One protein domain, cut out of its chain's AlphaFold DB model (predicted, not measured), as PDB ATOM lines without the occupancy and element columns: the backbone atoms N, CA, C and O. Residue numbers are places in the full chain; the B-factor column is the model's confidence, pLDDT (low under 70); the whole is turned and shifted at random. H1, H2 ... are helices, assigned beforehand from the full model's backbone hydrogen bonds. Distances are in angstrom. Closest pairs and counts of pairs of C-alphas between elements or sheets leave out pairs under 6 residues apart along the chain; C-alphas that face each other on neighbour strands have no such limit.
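This is residues 77 to 208 of the 420 residues of an uncharacterized protein of Strongyloides venezuelensis (UniProt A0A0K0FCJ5). This is a long rod built on three helices side by side, H5, H7 and H8, with H7 between the other two; H7 and H8 fold back on each other as a hairpin, while H5 runs more loosely along H7. Four short helices, H1 to H4, gather round the end where H5 begins and H7 ends, and the short H6 sits near the other end, which the last turns of H8 make longer. The printed part has 132 residues with eight named helices, H1 to H8 in order along the chain, and no named strand: the class is all helix. It is only just loose, close to compact, with a radius of gyration of the C-alphas of 17.1 A and spans of 55 by 26 by 25 A.

Find C-alpha 180 at (-16.887, -15.437, 21.556); from there H8, the longest helix, runs over residues 180 to 206 for 39.2 A, with a kink of 30 degrees near residue 194, to C-alpha 206 at (3.451, -22.309, 54.349). Before it, look for H7 at residues 155 to 176, 31.3 A long, and H5 at residues 120 to 140, 29.7 A long. The short helices are H1, residues 77 to 81, starting at C-alpha 77 at (-26.608, -10.795, 28.362), H2, residues 86 to 91, H3, residues 95 to 101, H4, residues 109 to 116, and H6, residues 148 to 153.

Start at the hairpin of H8 and H7, which touch at a shallow tilt of 21 degrees, opposite ways; their closest C-alphas, of Thr 169 and Ile 182, are 6.2 A apart. H5 and H7 are close but not clearly touching, the closest C-alphas being those of Leu 138 and Phe 161 at 7.7 A, and H5 and H8 are apart. Residues 180 to 182 of H8 touch H1, with the C-alphas of Ile 80 and Ala 181 closest at 5.4 A. H1 also only just touches H5, with 3 pairs of C-alphas within 8 A, the closest those of Tyr 77 and Ile 131 at 7.1 A. Near its end, H7 touches H2 with residues 175 to 176, closest at Ile 86 and Leu 176, whose C-alphas are 6.0 A apart, and H3 with residues 171 to 175, closest at the C-alphas of Ile 98 and Thr 174, 6.7 A. H4 and H5 form a second hairpin, closest at the C-alphas of Ala 114 and Phe 123, 4.8 A. H6 only just touches H8, with 3 pairs of C-alphas within 8 A, closest at Tyr 152 and Leu 199, 7.0 A. In H1 to H7 every O i to N i+4 pair is within hydrogen-bond range; in H8, 20 of 23 are.

Look at Asn 119 and Asn 208 for the two C-alphas farthest apart, 55.7 A. The printed part has no cut, and no link is long. The mean pLDDT of the printed part is 71.4, and 54 residues are under 70, among them residues 81 to 91 and 131 to 149.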
ATOM      1  N   TYR A  77     -25.761  -9.693  28.834       68.25
ATOM      2  CA  TYR A  77     -26.608 -10.795  28.362       68.25
ATOM      3  C   TYR A  77     -26.858 -10.722  26.854       68.25
ATOM      4  O   TYR A  77     -26.844 -11.738  26.162       68.25
ATOM      5  N   ASN A  78     -27.034  -9.501  26.343       69.31
ATOM      6  CA  ASN A  78     -27.274  -9.255  24.928       69.31
ATOM      7  C   ASN A  78     -26.097  -9.741  24.090       69.31
ATOM      8  O   ASN A  78     -26.317 -10.398  23.084       69.31
ATOM      9  N   LYS A  79     -24.860  -9.494  24.533       74.19
ATOM     10  CA  LYS A  79     -23.646  -9.916  23.829       74.19
ATOM     11  C   LYS A  79     -23.391 -11.426  23.909       74.19
ATOM     12  O   LYS A  79     -22.805 -11.985  22.987       74.19
ATOM     13  N   ILE A  80     -23.836 -12.089  24.983       71.69
ATOM     14  CA  ILE A  80     -23.788 -13.558  25.111       71.69
ATOM     15  C   ILE A  80     -24.785 -14.216  24.150       71.69
ATOM     16  O   ILE A  80     -24.468 -15.236  23.543       71.69
ATOM     17  N   LEU A  81     -25.968 -13.624  23.983       69.56
ATOM     18  CA  LEU A  81     -27.013 -14.136  23.094       69.56
ATOM     19  C   LEU A  81     -26.848 -13.680  21.634       69.56
ATOM     20  O   LEU A  81     -27.455 -14.270  20.737       69.56
ATOM     21  N   ASP A  82     -26.021 -12.663  21.382       67.56
ATOM     22  CA  ASP A  82     -25.868 -12.048  20.067       67.56
ATOM     23  C   ASP A  82     -25.379 -13.057  19.017       67.56
ATOM     24  O   ASP A  82     -24.457 -13.845  19.251       67.56
ATOM     25  N   ASN A  83     -26.007 -13.037  17.840       55.25
ATOM     26  CA  ASN A  83     -25.708 -13.905  16.692       55.25
ATOM     27  C   ASN A  83     -25.734 -15.427  16.943       55.25
ATOM     28  O   ASN A  83     -25.242 -16.191  16.106       55.25
ATOM     29  N   THR A  84     -26.317 -15.900  18.049       63.28
ATOM     30  CA  THR A  84     -26.450 -17.340  18.297       63.28
ATOM     31  C   THR A  84     -27.816 -17.836  17.826       63.28
ATOM     32  O   THR A  84     -28.837 -17.575  18.457       63.28
ATOM     33  N   ASP A  85     -27.842 -18.589  16.724       67.75
ATOM     34  CA  ASP A  85     -29.042 -19.313  16.290       67.75
ATOM     35  C   ASP A  85     -29.203 -20.590  17.124       67.75
ATOM     36  O   ASP A  85     -28.763 -21.687  16.764       67.75
ATOM     37  N   ILE A  86     -29.784 -20.396  18.307       65.00
ATOM     38  CA  ILE A  86     -30.043 -21.446  19.288       65.00
ATOM     39  C   ILE A  86     -30.874 -22.566  18.644       65.00
ATOM     40  O   ILE A  86     -30.505 -23.729  18.746       65.00
ATOM     41  N   GLN A  87     -31.933 -22.241  17.892       64.62
ATOM     42  CA  GLN A  87     -32.792 -23.246  17.251       64.62
ATOM     43  C   GLN A  87     -32.034 -24.123  16.256       64.62
ATOM     44  O   GLN A  87     -32.195 -25.348  16.245       64.62
ATOM     45  N   LYS A  88     -31.175 -23.517  15.437       68.94
ATOM     46  CA  LYS A  88     -30.335 -24.271  14.512       68.94
ATOM     47  C   LYS A  88     -29.392 -25.228  15.245       68.94
ATOM     48  O   LYS A  88     -29.289 -26.385  14.864       68.94
ATOM     49  N   ARG A  89     -28.764 -24.808  16.345       65.12
ATOM     50  CA  ARG A  89     -27.881 -25.708  17.110       65.12
ATOM     51  C   ARG A  89     -28.615 -26.844  17.802       65.12
ATOM     52  O   ARG A  89     -28.105 -27.959  17.845       65.12
ATOM     53  N   LEU A  90     -29.796 -26.557  18.339       63.06
ATOM     54  CA  LEU A  90     -30.623 -27.557  19.003       63.06
ATOM     55  C   LEU A  90     -31.169 -28.590  18.009       63.06
ATOM     56  O   LEU A  90     -31.305 -29.753  18.366       63.06
ATOM     57  N   SER A  91     -31.426 -28.195  16.757       65.69
ATOM     58  CA  SER A  91     -31.826 -29.127  15.689       65.69
ATOM     59  C   SER A  91     -30.666 -29.942  15.101       65.69
ATOM     60  O   SER A  91     -30.895 -31.005  14.528       65.69
ATOM     61  N   GLU A  92     -29.420 -29.487  15.268       70.12
ATOM     62  CA  GLU A  92     -28.204 -30.166  14.794       70.12
ATOM     63  C   GLU A  92     -27.637 -31.197  15.797       70.12
ATOM     64  O   GLU A  92     -26.684 -31.908  15.473       70.12
ATOM     65  N   ARG A  93     -28.198 -31.298  17.010       68.69
ATOM     66  CA  ARG A  93     -27.712 -32.170  18.095       68.69
ATOM     67  C   ARG A  93     -28.821 -33.033  18.692       68.69
ATOM     68  O   ARG A  93     -29.984 -32.650  18.702       68.69
ATOM     69  N   ASN A  94     -28.452 -34.202  19.220       69.25
ATOM     70  CA  ASN A  94     -29.397 -35.054  19.938       69.25
ATOM     71  C   ASN A  94     -29.752 -34.417  21.294       69.25
ATOM     72  O   ASN A  94     -28.873 -34.048  22.073       69.25
ATOM     73  N   MET A  95     -31.050 -34.306  21.573       67.06
ATOM     74  CA  MET A  95     -31.584 -33.695  22.787       67.06
ATOM     75  C   MET A  95     -31.148 -34.437  24.058       67.06
ATOM     76  O   MET A  95     -30.799 -33.790  25.043       67.06
ATOM     77  N   ASP A  96     -31.096 -35.772  24.022       68.06
ATOM     78  CA  ASP A  96     -30.635 -36.580  25.159       68.06
ATOM     79  C   ASP A  96     -29.141 -36.355  25.439       68.06
ATOM     80  O   ASP A  96     -28.721 -36.290  26.591       68.06
ATOM     81  N   GLU A  97     -28.343 -36.141  24.390       72.62
ATOM     82  CA  GLU A  97     -26.904 -35.879  24.496       72.62
ATOM     83  C   GLU A  97     -26.611 -34.491  25.086       72.62
ATOM     84  O   GLU A  97     -25.687 -34.338  25.882       72.62
ATOM     85  N   ILE A  98     -27.420 -33.482  24.739       69.19
ATOM     86  CA  ILE A  98     -27.346 -32.149  25.354       69.19
ATOM     87  C   ILE A  98     -27.712 -32.237  26.838       69.19
ATOM     88  O   ILE A  98     -26.998 -31.705  27.681       69.19
ATOM     89  N   LEU A  99     -28.806 -32.923  27.170       69.12
ATOM     90  CA  LEU A  99     -29.314 -33.015  28.540       69.12
ATOM     91  C   LEU A  99     -28.382 -33.769  29.494       69.12
ATOM     92  O   LEU A  99     -28.308 -33.399  30.666       69.12
ATOM     93  N   ASP A 100     -27.670 -34.786  29.007       74.25
ATOM     94  CA  ASP A 100     -26.658 -35.510  29.786       74.25
ATOM     95  C   ASP A 100     -25.404 -34.664  30.067       74.25
ATOM     96  O   ASP A 100     -24.691 -34.924  31.038       74.25
ATOM     97  N   GLN A 101     -25.139 -33.642  29.246       72.94
ATOM     98  CA  GLN A 101     -23.991 -32.740  29.395       72.94
ATOM     99  C   GLN A 101     -24.274 -31.545  30.315       72.94
ATOM    100  O   GLN A 101     -23.328 -30.968  30.845       72.94
ATOM    101  N   LEU A 102     -25.545 -31.186  30.537       71.00
ATOM    102  CA  LEU A 102     -25.910 -30.038  31.370       71.00
ATOM    103  C   LEU A 102     -25.735 -30.320  32.862       71.00
ATOM    104  O   LEU A 102     -26.262 -31.290  33.420       71.00
ATOM    105  N   SER A 103     -25.087 -29.394  33.563       64.56
ATOM    106  CA  SER A 103     -25.056 -29.407  35.012       64.56
ATOM    107  C   SER A 103     -26.444 -29.040  35.564       64.56
ATOM    108  O   SER A 103     -26.951 -27.925  35.435       64.56
ATOM    109  N   LYS A 104     -27.076 -29.984  36.274       63.56
ATOM    110  CA  LYS A 104     -28.356 -29.770  36.992       63.56
ATOM    111  C   LYS A 104     -28.252 -28.774  38.160       63.56
ATOM    112  O   LYS A 104     -29.198 -28.602  38.922       63.56
ATOM    113  N   VAL A 105     -27.067 -28.207  38.368       61.62
ATOM    114  CA  VAL A 105     -26.739 -27.282  39.458       61.62
ATOM    115  C   VAL A 105     -26.895 -25.832  38.999       61.62
ATOM    116  O   VAL A 105     -27.248 -24.952  39.794       61.62
ATOM    117  N   VAL A 106     -26.614 -25.577  37.722       63.41
ATOM    118  CA  VAL A 106     -26.498 -24.226  37.181       63.41
ATOM    119  C   VAL A 106     -27.688 -23.876  36.291       63.41
ATOM    120  O   VAL A 106     -28.235 -22.788  36.456       63.41
ATOM    121  N   ILE A 107     -28.126 -24.797  35.430       70.31
ATOM    122  CA  ILE A 107     -29.332 -24.637  34.609       70.31
ATOM    123  C   ILE A 107     -30.563 -25.058  35.414       70.31
ATOM    124  O   ILE A 107     -30.570 -26.119  36.050       70.31
ATOM    125  N   SER A 108     -31.603 -24.223  35.411       74.00
ATOM    126  CA  SER A 108     -32.817 -24.494  36.178       74.00
ATOM    127  C   SER A 108     -33.597 -25.688  35.610       74.00
ATOM    128  O   SER A 108     -33.571 -25.960  34.402       74.00
ATOM    129  N   PRO A 109     -34.343 -26.412  36.464       76.06
ATOM    130  CA  PRO A 109     -35.273 -27.438  36.006       76.06
ATOM    131  C   PRO A 109     -36.279 -26.903  34.977       76.06
ATOM    132  O   PRO A 109     -36.615 -27.629  34.043       76.06
ATOM    133  N   GLU A 110     -36.700 -25.637  35.103       76.88
ATOM    134  CA  GLU A 110     -37.620 -25.000  34.156       76.88
ATOM    135  C   GLU A 110     -37.006 -24.865  32.756       76.88
ATOM    136  O   GLU A 110     -37.671 -25.180  31.770       76.88
ATOM    137  N   THR A 111     -35.731 -24.473  32.649       74.19
ATOM    138  CA  THR A 111     -35.019 -24.411  31.360       74.19
ATOM    139  C   THR A 111     -34.896 -25.791  30.722       74.19
ATOM    140  O   THR A 111     -35.120 -25.948  29.523       74.19
ATOM    141  N   ILE A 112     -34.604 -26.820  31.522       71.69
ATOM    142  CA  ILE A 112     -34.520 -28.215  31.060       71.69
ATOM    143  C   ILE A 112     -35.879 -28.712  30.541       71.69
ATOM    144  O   ILE A 112     -35.944 -29.428  29.541       71.69
ATOM    145  N   GLU A 113     -36.973 -28.355  31.208       75.44
ATOM    146  CA  GLU A 113     -38.325 -28.765  30.829       75.44
ATOM    147  C   GLU A 113     -38.843 -27.998  29.602       75.44
ATOM    148  O   GLU A 113     -39.420 -28.594  28.686       75.44
ATOM    149  N   ALA A 114     -38.559 -26.696  29.520       73.62
ATOM    150  CA  ALA A 114     -38.827 -25.883  28.337       73.62
ATOM    151  C   ALA A 114     -38.049 -26.393  27.112       73.62
ATOM    152  O   ALA A 114     -38.591 -26.450  26.007       73.62
ATOM    153  N   PHE A 115     -36.812 -26.843  27.330       70.00
ATOM    154  CA  PHE A 115     -35.990 -27.474  26.306       70.00
ATOM    155  C   PHE A 115     -36.586 -28.807  25.826       70.00
ATOM    156  O   PHE A 115     -36.815 -28.987  24.632       70.00
ATOM    157  N   LYS A 116     -36.933 -29.713  26.753       70.81
ATOM    158  CA  LYS A 116     -37.546 -31.021  26.445       70.81
ATOM    159  C   LYS A 116     -38.884 -30.924  25.715       70.81
ATOM    160  O   LYS A 116     -39.226 -31.813  24.941       70.81
ATOM    161  N   SER A 117     -39.659 -29.881  25.998       75.19
ATOM    162  CA  SER A 117     -40.994 -29.677  25.427       75.19
ATOM    163  C   SER A 117     -40.984 -28.982  24.062       75.19
ATOM    164  O   SER A 117     -42.049 -28.815  23.468       75.19
ATOM    165  N   GLY A 118     -39.814 -28.570  23.550       68.44
ATOM    166  CA  GLY A 118     -39.708 -27.826  22.290       68.44
ATOM    167  C   GLY A 118     -40.370 -26.442  22.339       68.44
ATOM    168  O   GLY A 118     -40.693 -25.867  21.298       68.44
ATOM    169  N   ASN A 119     -40.604 -25.902  23.542       73.88
ATOM    170  CA  ASN A 119     -41.211 -24.592  23.737       73.88
ATOM    171  C   ASN A 119     -40.151 -23.499  23.557       73.88
ATOM    172  O   ASN A 119     -39.526 -23.070  24.522       73.88
ATOM    173  N   ASN A 120     -39.952 -23.047  22.319       66.56
ATOM    174  CA  ASN A 120     -38.888 -22.102  21.967       66.56
ATOM    175  C   ASN A 120     -38.946 -20.776  22.743       66.56
ATOM    176  O   ASN A 120     -37.913 -20.305  23.218       66.56
ATOM    177  N   ASP A 121     -40.134 -20.192  22.913       69.81
ATOM    178  CA  ASP A 121     -40.289 -18.935  23.657       69.81
ATOM    179  C   ASP A 121     -40.096 -19.156  25.164       69.81
ATOM    180  O   ASP A 121     -39.431 -18.368  25.838       69.81
ATOM    181  N   GLY A 122     -40.613 -20.269  25.697       71.19
ATOM    182  CA  GLY A 122     -40.383 -20.674  27.084       71.19
ATOM    183  C   GLY A 122     -38.911 -20.957  27.380       71.19
ATOM    184  O   GLY A 122     -38.410 -20.561  28.430       71.19
ATOM    185  N   PHE A 123     -38.199 -21.584  26.442       69.62
ATOM    186  CA  PHE A 123     -36.775 -21.893  26.548       69.62
ATOM    187  C   PHE A 123     -35.927 -20.624  26.522       69.62
ATOM    188  O   PHE A 123     -35.052 -20.446  27.364       69.62
ATOM    189  N   LYS A 124     -36.227 -19.695  25.608       69.75
ATOM    190  CA  LYS A 124     -35.542 -18.401  25.543       69.75
ATOM    191  C   LYS A 124     -35.717 -17.596  26.838       69.75
ATOM    192  O   LYS A 124     -34.740 -17.099  27.387       69.75
ATOM    193  N   ASN A 125     -36.937 -17.522  27.365       75.75
ATOM    194  CA  ASN A 125     -37.209 -16.785  28.603       75.75
ATOM    195  C   ASN A 125     -36.550 -17.433  29.834       75.75
ATOM    196  O   ASN A 125     -36.066 -16.734  30.723       75.75
ATOM    197  N   SER A 126     -36.529 -18.767  29.897       75.50
ATOM    198  CA  SER A 126     -35.930 -19.507  31.017       75.50
ATOM    199  C   SER A 126     -34.401 -19.460  30.988       75.50
ATOM    200  O   SER A 126     -33.792 -19.185  32.021       75.50
ATOM    201  N   ILE A 127     -33.773 -19.566  29.810       72.75
ATOM    202  CA  ILE A 127     -32.318 -19.421  29.690       72.75
ATOM    203  C   ILE A 127     -31.847 -17.983  29.940       72.75
ATOM    204  O   ILE A 127     -30.821 -17.778  30.584       72.75
ATOM    205  N   GLU A 128     -32.618 -16.969  29.529       71.94
ATOM    206  CA  GLU A 128     -32.385 -15.576  29.939       71.94
ATOM    207  C   GLU A 128     -32.490 -15.414  31.467       71.94
ATOM    208  O   GLU A 128     -31.729 -14.652  32.070       71.94
ATOM    209  N   GLY A 129     -33.393 -16.160  32.111       74.94
ATOM    210  CA  GLY A 129     -33.512 -16.255  33.566       74.94
ATOM    211  C   GLY A 129     -32.287 -16.889  34.232       74.94
ATOM    212  O   GLY A 129     -31.768 -16.333  35.201       74.94
ATOM    213  N   ASP A 130     -31.779 -17.996  33.691       72.81
ATOM    214  CA  ASP A 130     -30.583 -18.683  34.195       72.81
ATOM    215  C   ASP A 130     -29.316 -17.828  34.033       72.81
ATOM    216  O   ASP A 130     -28.525 -17.711  34.972       72.81
ATOM    217  N   ILE A 131     -29.156 -17.140  32.897       67.75
ATOM    218  CA  ILE A 131     -28.035 -16.213  32.661       67.75
ATOM    219  C   ILE A 131     -28.146 -14.973  33.577       67.75
ATOM    220  O   ILE A 131     -27.149 -14.521  34.148       67.75
ATOM    221  N   ASN A 132     -29.346 -14.431  33.807       67.75
ATOM    222  CA  ASN A 132     -29.540 -13.350  34.784       67.75
ATOM    223  C   ASN A 132     -29.242 -13.807  36.222       67.75
ATOM    224  O   ASN A 132     -28.628 -13.075  37.008       67.75
ATOM    225  N   ASN A 133     -29.651 -15.027  36.574       69.31
ATOM    226  CA  ASN A 133     -29.330 -15.640  37.858       69.31
ATOM    227  C   ASN A 133     -27.828 -15.906  38.001       69.31
ATOM    228  O   ASN A 133     -27.318 -15.808  39.111       69.31
ATOM    229  N   PHE A 134     -27.095 -16.154  36.914       61.84
ATOM    230  CA  PHE A 134     -25.634 -16.206  36.930       61.84
ATOM    231  C   PHE A 134     -25.004 -14.869  37.309       61.84
ATOM    232  O   PHE A 134     -24.196 -14.830  38.236       61.84
ATOM    233  N   GLY A 135     -25.401 -13.770  36.657       58.56
ATOM    234  CA  GLY A 135     -24.918 -12.433  37.009       58.56
ATOM    235  C   GLY A 135     -25.164 -12.106  38.487       58.56
ATOM    236  O   GLY A 135     -24.301 -11.512  39.137       58.56
ATOM    237  N   LYS A 136     -26.298 -12.565  39.038       64.38
ATOM    238  CA  LYS A 136     -26.624 -12.468  40.470       64.38
ATOM    239  C   LYS A 136     -25.781 -13.395  41.353       64.38
ATOM    240  O   LYS A 136     -25.190 -12.915  42.314       64.38
ATOM    241  N   ARG A 137     -25.643 -14.681  41.018       62.22
ATOM    242  CA  ARG A 137     -24.832 -15.653  41.777       62.22
ATOM    243  C   ARG A 137     -23.355 -15.263  41.804       62.22
ATOM    244  O   ARG A 137     -22.748 -15.307  42.865       62.22
ATOM    245  N   LEU A 138     -22.794 -14.789  40.690       56.00
ATOM    246  CA  LEU A 138     -21.453 -14.189  40.648       56.00
ATOM    247  C   LEU A 138     -21.322 -12.992  41.589       56.00
ATOM    248  O   LEU A 138     -20.257 -12.774  42.158       56.00
ATOM    249  N   THR A 139     -22.393 -12.207  41.749       52.69
ATOM    250  CA  THR A 139     -22.396 -11.097  42.703       52.69
ATOM    251  C   THR A 139     -22.601 -11.499  44.161       52.69
ATOM    252  O   THR A 139     -22.215 -10.731  45.040       52.69
ATOM    253  N   GLU A 140     -23.183 -12.672  44.413       54.28
ATOM    254  CA  GLU A 140     -23.482 -13.214  45.745       54.28
ATOM    255  C   GLU A 140     -22.366 -14.114  46.296       54.28
ATOM    256  O   GLU A 140     -22.145 -14.143  47.510       54.28
ATOM    257  N   ILE A 141     -21.627 -14.819  45.429       50.19
ATOM    258  CA  ILE A 141     -20.366 -15.477  45.795       50.19
ATOM    259  C   ILE A 141     -19.450 -14.385  46.344       50.19
ATOM    260  O   ILE A 141     -19.255 -13.363  45.693       50.19
ATOM    261  N   LYS A 142     -18.897 -14.577  47.550       50.97
ATOM    262  CA  LYS A 142     -17.936 -13.633  48.137       50.97
ATOM    263  C   LYS A 142     -16.768 -13.460  47.174       50.97
ATOM    264  O   LYS A 142     -15.918 -14.333  47.033       50.97
ATOM    265  N   LYS A 143     -16.797 -12.334  46.481       50.81
ATOM    266  CA  LYS A 143     -15.924 -12.035  45.360       50.81
ATOM    267  C   LYS A 143     -14.497 -11.789  45.847       50.81
ATOM    268  O   LYS A 143     -14.311 -11.359  46.988       50.81
ATOM    269  N   PRO A 144     -13.517 -11.818  44.938       49.03
ATOM    270  CA  PRO A 144     -12.296 -11.039  45.091       49.03
ATOM    271  C   PRO A 144     -12.530  -9.503  45.035       49.03
ATOM    272  O   PRO A 144     -11.666  -8.753  44.602       49.03
ATOM    273  N   GLU A 145     -13.705  -9.010  45.456       44.09
ATOM    274  CA  GLU A 145     -13.948  -7.587  45.749       44.09
ATOM    275  C   GLU A 145     -13.609  -7.234  47.207       44.09
ATOM    276  O   GLU A 145     -13.589  -6.056  47.565       44.09
ATOM    277  N   GLY A 146     -13.319  -8.233  48.046       55.66
ATOM    278  CA  GLY A 146     -12.574  -8.011  49.280       55.66
ATOM    279  C   GLY A 146     -11.122  -7.659  48.961       55.66
ATOM    280  O   GLY A 146     -10.578  -8.095  47.945       55.66
ATOM    281  N   ASP A 147     -10.492  -6.858  49.813       58.56
ATOM    282  CA  ASP A 147      -9.048  -6.643  49.741       58.56
ATOM    283  C   ASP A 147      -8.279  -7.980  49.802       58.56
ATOM    284  O   ASP A 147      -8.828  -9.055  50.072       58.56
ATOM    285  N   ILE A 148      -6.978  -7.939  49.519       62.50
ATOM    286  CA  ILE A 148      -6.144  -9.142  49.406       62.50
ATOM    287  C   ILE A 148      -6.199 -10.043  50.648       62.50
ATOM    288  O   ILE A 148      -6.021 -11.259  50.548       62.50
ATOM    289  N   ALA A 149      -6.510  -9.466  51.808       68.19
ATOM    290  CA  ALA A 149      -6.690 -10.193  53.047       68.19
ATOM    291  C   ALA A 149      -7.891 -11.137  53.012       68.19
ATOM    292  O   ALA A 149      -7.798 -12.269  53.487       68.19
ATOM    293  N   GLU A 150      -9.014 -10.706  52.437       70.25
ATOM    294  CA  GLU A 150     -10.202 -11.547  52.325       70.25
ATOM    295  C   GLU A 150      -9.980 -12.704  51.353       70.25
ATOM    296  O   GLU A 150     -10.383 -13.827  51.655       70.25
ATOM    297  N   ILE A 151      -9.290 -12.477  50.234       71.06
ATOM    298  CA  ILE A 151      -8.968 -13.542  49.269       71.06
ATOM    299  C   ILE A 151      -7.980 -14.535  49.879       71.06
ATOM    300  O   ILE A 151      -8.212 -15.744  49.829       71.06
ATOM    301  N   TYR A 152      -6.926 -14.037  50.533       71.31
ATOM    302  CA  TYR A 152      -5.979 -14.877  51.261       71.31
ATOM    303  C   TYR A 152      -6.684 -15.713  52.337       71.31
ATOM    304  O   TYR A 152      -6.397 -16.900  52.509       71.31
ATOM    305  N   ALA A 153      -7.640 -15.128  53.059       71.44
ATOM    306  CA  ALA A 153      -8.355 -15.813  54.123       71.44
ATOM    307  C   ALA A 153      -9.389 -16.832  53.589       71.44
ATOM    308  O   ALA A 153      -9.566 -17.872  54.219       71.44
ATOM    309  N   ASN A 154     -10.011 -16.602  52.424       69.31
ATOM    310  CA  ASN A 154     -11.151 -17.376  51.897       69.31
ATOM    311  C   ASN A 154     -10.837 -18.218  50.640       69.31
ATOM    312  O   ASN A 154     -11.667 -18.338  49.742       69.31
ATOM    313  N   ILE A 155      -9.663 -18.841  50.572       69.44
ATOM    314  CA  ILE A 155      -9.217 -19.668  49.432       69.44
ATOM    315  C   ILE A 155     -10.253 -20.701  48.951       69.44
ATOM    316  O   ILE A 155     -10.395 -20.919  47.751       69.44
ATOM    317  N   GLU A 156     -10.980 -21.341  49.868       65.81
ATOM    318  CA  GLU A 156     -11.994 -22.353  49.533       65.81
ATOM    319  C   GLU A 156     -13.147 -21.763  48.709       65.81
ATOM    320  O   GLU A 156     -13.589 -22.371  47.737       65.81
ATOM    321  N   LEU A 157     -13.565 -20.536  49.034       65.56
ATOM    322  CA  LEU A 157     -14.611 -19.815  48.304       65.56
ATOM    323  C   LEU A 157     -14.140 -19.391  46.906       65.56
ATOM    324  O   LEU A 157     -14.937 -19.351  45.972       65.56
ATOM    325  N   VAL A 158     -12.839 -19.142  46.731       69.00
ATOM    326  CA  VAL A 158     -12.261 -18.904  45.400       69.00
ATOM    327  C   VAL A 158     -12.286 -20.178  44.545       69.00
ATOM    328  O   VAL A 158     -12.525 -20.113  43.341       69.00
ATOM    329  N   GLY A 159     -12.098 -21.352  45.157       69.75
ATOM    330  CA  GLY A 159     -12.258 -22.633  44.462       69.75
ATOM    331  C   GLY A 159     -13.692 -22.871  43.974       69.75
ATOM    332  O   GLY A 159     -13.895 -23.361  42.865       69.75
ATOM    333  N   GLU A 160     -14.696 -22.480  44.765       70.50
ATOM    334  CA  GLU A 160     -16.103 -22.527  44.339       70.50
ATOM    335  C   GLU A 160     -16.402 -21.542  43.200       70.50
ATOM    336  O   GLU A 160     -17.148 -21.882  42.284       70.50
ATOM    337  N   PHE A 161     -15.797 -20.352  43.222       72.50
ATOM    338  CA  PHE A 161     -15.913 -19.363  42.148       72.50
ATOM    339  C   PHE A 161     -15.425 -19.908  40.797       72.50
ATOM    340  O   PHE A 161     -16.173 -19.865  39.820       72.50
ATOM    341  N   ASP A 162     -14.220 -20.485  40.748       79.56
ATOM    342  CA  ASP A 162     -13.672 -21.096  39.528       79.56
ATOM    343  C   ASP A 162     -14.536 -22.257  39.021       79.56
ATOM    344  O   ASP A 162     -14.879 -22.315  37.834       79.56
ATOM    345  N   LYS A 163     -14.965 -23.141  39.931       79.12
ATOM    346  CA  LYS A 163     -15.839 -24.269  39.596       79.12
ATOM    347  C   LYS A 163     -17.167 -23.799  39.002       79.12
ATOM    348  O   LYS A 163     -17.606 -24.342  37.993       79.12
ATOM    349  N   ASN A 164     -17.809 -22.810  39.622       74.06
ATOM    350  CA  ASN A 164     -19.120 -22.326  39.194       74.06
ATOM    351  C   ASN A 164     -19.054 -21.605  37.844       74.06
ATOM    352  O   ASN A 164     -19.947 -21.799  37.023       74.06
ATOM    353  N   ILE A 165     -18.004 -20.812  37.592       76.69
ATOM    354  CA  ILE A 165     -17.809 -20.184  36.278       76.69
ATOM    355  C   ILE A 165     -17.557 -21.249  35.215       76.69
ATOM    356  O   ILE A 165     -18.208 -21.208  34.179       76.69
ATOM    357  N   THR A 166     -16.673 -22.215  35.482       83.12
ATOM    358  CA  THR A 166     -16.319 -23.270  34.518       83.12
ATOM    359  C   THR A 166     -17.539 -24.109  34.127       83.12
ATOM    360  O   THR A 166     -17.854 -24.209  32.943       83.12
ATOM    361  N   LEU A 167     -18.280 -24.630  35.117       77.12
ATOM    362  CA  LEU A 167     -19.493 -25.424  34.878       77.12
ATOM    363  C   LEU A 167     -20.525 -24.654  34.056       77.12
ATOM    364  O   LEU A 167     -21.107 -25.199  33.123       77.12
ATOM    365  N   LEU A 168     -20.726 -23.373  34.365       73.31
ATOM    366  CA  LEU A 168     -21.660 -22.561  33.605       73.31
ATOM    367  C   LEU A 168     -21.177 -22.309  32.179       73.31
ATOM    368  O   LEU A 168     -21.976 -22.380  31.250       73.31
ATOM    369  N   THR A 169     -19.909 -21.945  31.986       78.25
ATOM    370  CA  THR A 169     -19.396 -21.683  30.639       78.25
ATOM    371  C   THR A 169     -19.478 -22.935  29.772       78.25
ATOM    372  O   THR A 169     -19.768 -22.815  28.584       78.25
ATOM    373  N   ASP A 170     -19.323 -24.119  30.366       82.25
ATOM    374  CA  ASP A 170     -19.509 -25.402  29.690       82.25
ATOM    375  C   ASP A 170     -20.986 -25.677  29.364       82.25
ATOM    376  O   ASP A 170     -21.300 -26.047  28.229       82.25
ATOM    377  N   ASP A 171     -21.910 -25.414  30.294       74.94
ATOM    378  CA  ASP A 171     -23.358 -25.546  30.066       74.94
ATOM    379  C   ASP A 171     -23.841 -24.592  28.961       74.94
ATOM    380  O   ASP A 171     -24.503 -25.000  28.002       74.94
ATOM    381  N   LEU A 172     -23.453 -23.316  29.035       74.81
ATOM    382  CA  LEU A 172     -23.803 -22.322  28.023       74.81
ATOM    383  C   LEU A 172     -23.149 -22.647  26.680       74.81
ATOM    384  O   LEU A 172     -23.797 -22.501  25.651       74.81
ATOM    385  N   ARG A 173     -21.905 -23.138  26.648       79.06
ATOM    386  CA  ARG A 173     -21.264 -23.594  25.405       79.06
ATOM    387  C   ARG A 173     -21.935 -24.851  24.850       79.06
ATOM    388  O   ARG A 173     -21.956 -25.031  23.638       79.06
ATOM    389  N   THR A 174     -22.524 -25.700  25.684       77.56
ATOM    390  CA  THR A 174     -23.290 -26.869  25.223       77.56
ATOM    391  C   THR A 174     -24.556 -26.440  24.478       77.56
ATOM    392  O   THR A 174     -24.882 -27.023  23.442       77.56
ATOM    393  N   ILE A 175     -25.217 -25.379  24.951       71.62
ATOM    394  CA  ILE A 175     -26.467 -24.854  24.379       71.62
ATOM    395  C   ILE A 175     -26.207 -23.897  23.204       71.62
ATOM    396  O   ILE A 175     -26.807 -24.012  22.137       71.62
ATOM    397  N   LEU A 176     -25.295 -22.943  23.390       72.56
ATOM    398  CA  LEU A 176     -24.990 -21.857  22.455       72.56
ATOM    399  C   LEU A 176     -23.884 -22.231  21.454       72.56
ATOM    400  O   LEU A 176     -23.694 -21.552  20.441       72.56
ATOM    401  N   GLY A 177     -23.152 -23.318  21.716       72.25
ATOM    402  CA  GLY A 177     -21.963 -23.746  20.980       72.25
ATOM    403  C   GLY A 177     -20.818 -22.731  21.020       72.25
ATOM    404  O   GLY A 177     -20.647 -22.012  21.999       72.25
ATOM    405  N   LYS A 178     -19.988 -22.681  19.964       78.81
ATOM    406  CA  LYS A 178     -18.904 -21.684  19.852       78.81
ATOM    407  C   LYS A 178     -19.471 -20.267  19.976       78.81
ATOM    408  O   LYS A 178     -20.250 -19.855  19.116       78.81
ATOM    409  N   ASN A 179     -19.033 -19.549  21.004       80.44
ATOM    410  CA  ASN A 179     -19.512 -18.224  21.354       80.44
ATOM    411  C   ASN A 179     -18.343 -17.394  21.902       80.44
ATOM    412  O   ASN A 179     -17.742 -17.742  22.916       80.44
ATOM    413  N   LYS A 180     -18.042 -16.281  21.230       82.94
ATOM    414  CA  LYS A 180     -16.887 -15.437  21.556       82.94
ATOM    415  C   LYS A 180     -16.999 -14.785  22.938       82.94
ATOM    416  O   LYS A 180     -15.987 -14.614  23.603       82.94
ATOM    417  N   ALA A 181     -18.205 -14.421  23.378       80.94
ATOM    418  CA  ALA A 181     -18.394 -13.824  24.698       80.94
ATOM    419  C   ALA A 181     -18.095 -14.838  25.814       80.94
ATOM    420  O   ALA A 181     -17.464 -14.478  26.803       80.94
ATOM    421  N   ILE A 182     -18.475 -16.108  25.625       81.75
ATOM    422  CA  ILE A 182     -18.113 -17.202  26.540       81.75
ATOM    423  C   ILE A 182     -16.594 -17.424  26.544       81.75
ATOM    424  O   ILE A 182     -16.008 -17.546  27.616       81.75
ATOM    425  N   ASP A 183     -15.952 -17.424  25.373       85.81
ATOM    426  CA  ASP A 183     -14.496 -17.581  25.264       85.81
ATOM    427  C   ASP A 183     -13.750 -16.450  26.006       85.81
ATOM    428  O   ASP A 183     -12.849 -16.722  26.796       85.81
ATOM    429  N   GLU A 184     -14.187 -15.194  25.842       86.06
ATOM    430  CA  GLU A 184     -13.641 -14.035  26.571       86.06
ATOM    431  C   GLU A 184     -13.832 -14.157  28.098       86.06
ATOM    432  O   GLU A 184     -12.961 -13.741  28.864       86.06
ATOM    433  N   ILE A 185     -14.960 -14.717  28.558       83.06
ATOM    434  CA  ILE A 185     -15.222 -14.970  29.986       83.06
ATOM    435  C   ILE A 185     -14.262 -16.038  30.530       83.06
ATOM    436  O   ILE A 185     -13.703 -15.846  31.610       83.06
ATOM    437  N   ILE A 186     -14.039 -17.130  29.790       86.38
ATOM    438  CA  ILE A 186     -13.111 -18.204  30.184       86.38
ATOM    439  C   ILE A 186     -11.676 -17.673  30.258       86.38
ATOM    440  O   ILE A 186     -11.019 -17.859  31.279       86.38
ATOM    441  N   GLU A 187     -11.207 -16.961  29.228       88.75
ATOM    442  CA  GLU A 187      -9.850 -16.396  29.200       88.75
ATOM    443  C   GLU A 187      -9.603 -15.446  30.380       88.75
ATOM    444  O   GLU A 187      -8.557 -15.498  31.035       88.75
ATOM    445  N   LEU A 188     -10.583 -14.593  30.689       86.50
ATOM    446  CA  LEU A 188     -10.478 -13.652  31.798       86.50
ATOM    447  C   LEU A 188     -10.525 -14.366  33.157       86.50
ATOM    448  O   LEU A 188      -9.750 -14.027  34.053       86.50
ATOM    449  N   LYS A 189     -11.365 -15.401  33.297       86.06
ATOM    450  CA  LYS A 189     -11.381 -16.280  34.474       86.06
ATOM    451  C   LYS A 189     -10.030 -16.970  34.665       86.06
ATOM    452  O   LYS A 189      -9.488 -16.926  35.765       86.06
ATOM    453  N   ASP A 190      -9.457 -17.562  33.619       88.12
ATOM    454  CA  ASP A 190      -8.159 -18.245  33.682       88.12
ATOM    455  C   ASP A 190      -7.028 -17.279  34.061       88.12
ATOM    456  O   ASP A 190      -6.182 -17.606  34.896       88.12
ATOM    457  N   LYS A 191      -7.049 -16.049  33.532       86.12
ATOM    458  CA  LYS A 191      -6.107 -14.984  33.906       86.12
ATOM    459  C   LYS A 191      -6.200 -14.614  35.392       86.12
ATOM    460  O   LYS A 191      -5.168 -14.459  36.047       86.12
ATOM    461  N   ILE A 192      -7.416 -14.472  35.928       80.75
ATOM    462  CA  ILE A 192      -7.660 -14.186  37.353       80.75
ATOM    463  C   ILE A 192      -7.165 -15.354  38.212       80.75
ATOM    464  O   ILE A 192      -6.378 -15.164  39.143       80.75
ATOM    465  N   MET A 193      -7.582 -16.573  37.870       82.31
ATOM    466  CA  MET A 193      -7.274 -17.775  38.640       82.31
ATOM    467  C   MET A 193      -5.792 -18.132  38.602       82.31
ATOM    468  O   MET A 193      -5.258 -18.539  39.628       82.31
ATOM    469  N   GLY A 194      -5.089 -17.894  37.494       83.12
ATOM    470  CA  GLY A 194      -3.639 -18.082  37.412       83.12
ATOM    471  C   GLY A 194      -2.874 -17.282  38.472       83.12
ATOM    472  O   GLY A 194      -1.907 -17.781  39.040       83.12
ATOM    473  N   LYS A 195      -3.346 -16.076  38.813       78.00
ATOM    474  CA  LYS A 195      -2.755 -15.260  39.884       78.00
ATOM    475  C   LYS A 195      -3.202 -15.714  41.274       78.00
ATOM    476  O   LYS A 195      -2.388 -15.774  42.192       78.00
ATOM    477  N   ILE A 196      -4.482 -16.057  41.449       77.62
ATOM    478  CA  ILE A 196      -4.987 -16.474  42.764       77.62
ATOM    479  C   ILE A 196      -4.460 -17.865  43.156       77.62
ATOM    480  O   ILE A 196      -4.142 -18.078  44.324       77.62
ATOM    481  N   TYR A 197      -4.287 -18.798  42.218       80.88
ATOM    482  CA  TYR A 197      -3.722 -20.117  42.518       80.88
ATOM    483  C   TYR A 197      -2.299 -20.037  43.059       80.88
ATOM    484  O   TYR A 197      -1.982 -20.768  43.994       80.88
ATOM    485  N   LEU A 198      -1.481 -19.095  42.582       77.25
ATOM    486  CA  LEU A 198      -0.166 -18.840  43.174       77.25
ATOM    487  C   LEU A 198      -0.297 -18.475  44.659       77.25
ATOM    488  O   LEU A 198       0.394 -19.049  45.500       77.25
ATOM    489  N   LEU A 199      -1.232 -17.584  45.011       74.19
ATOM    490  CA  LEU A 199      -1.509 -17.227  46.406       74.19
ATOM    491  C   LEU A 199      -1.988 -18.432  47.227       74.19
ATOM    492  O   LEU A 199      -1.577 -18.610  48.378       74.19
ATOM    493  N   ILE A 200      -2.839 -19.269  46.630       78.25
ATOM    494  CA  ILE A 200      -3.377 -20.477  47.257       78.25
ATOM    495  C   ILE A 200      -2.267 -21.473  47.570       78.25
ATOM    496  O   ILE A 200      -2.182 -21.976  48.694       78.25
ATOM    497  N   ASP A 201      -1.418 -21.748  46.588       80.25
ATOM    498  CA  ASP A 201      -0.326 -22.701  46.705       80.25
ATOM    499  C   ASP A 201       0.707 -22.219  47.718       80.25
ATOM    500  O   ASP A 201       1.155 -23.004  48.556       80.25
ATOM    501  N   MET A 202       1.008 -20.917  47.735       73.44
ATOM    502  CA  MET A 202       1.866 -20.312  48.754       73.44
ATOM    503  C   MET A 202       1.267 -20.460  50.153       73.44
ATOM    504  O   MET A 202       1.948 -20.945  51.060       73.44
ATOM    505  N   LYS A 203      -0.018 -20.126  50.348       76.56
ATOM    506  CA  LYS A 203      -0.675 -20.328  51.648       76.56
ATOM    507  C   LYS A 203      -0.629 -21.797  52.063       76.56
ATOM    508  O   LYS A 203      -0.202 -22.076  53.175       76.56
ATOM    509  N   LYS A 204      -0.977 -22.746  51.188       78.69
ATOM    510  CA  LYS A 204      -0.918 -24.190  51.495       78.69
ATOM    511  C   LYS A 204       0.496 -24.662  51.843       78.69
ATOM    512  O   LYS A 204       0.664 -25.396  52.815       78.69
ATOM    513  N   LYS A 205       1.508 -24.227  51.086       77.06
ATOM    514  CA  LYS A 205       2.924 -24.572  51.302       77.06
ATOM    515  C   LYS A 205       3.413 -24.114  52.677       77.06
ATOM    516  O   LYS A 205       4.162 -24.840  53.331       77.06
ATOM    517  N   TYR A 206       2.968 -22.939  53.123       71.69
ATOM    518  CA  TYR A 206       3.451 -22.309  54.349       71.69
ATOM    519  C   TYR A 206       2.537 -22.439  55.566       71.69
ATOM    520  O   TYR A 206       3.030 -22.204  56.665       71.69
ATOM    521  N   ASN A 207       1.283 -22.884  55.424       72.44
ATOM    522  CA  ASN A 207       0.289 -22.900  56.512       72.44
ATOM    523  C   ASN A 207       0.755 -23.663  57.766       72.44
ATOM    524  O   ASN A 207       0.411 -23.305  58.886       72.44
ATOM    525  N   ASN A 208       1.584 -24.697  57.585       65.38
ATOM    526  CA  ASN A 208       2.156 -25.486  58.686       65.38
ATOM    527  C   ASN A 208       3.321 -24.780  59.412       65.38
ATOM    528  O   ASN A 208       3.768 -25.236  60.465       65.38
TER     529      ASN A 208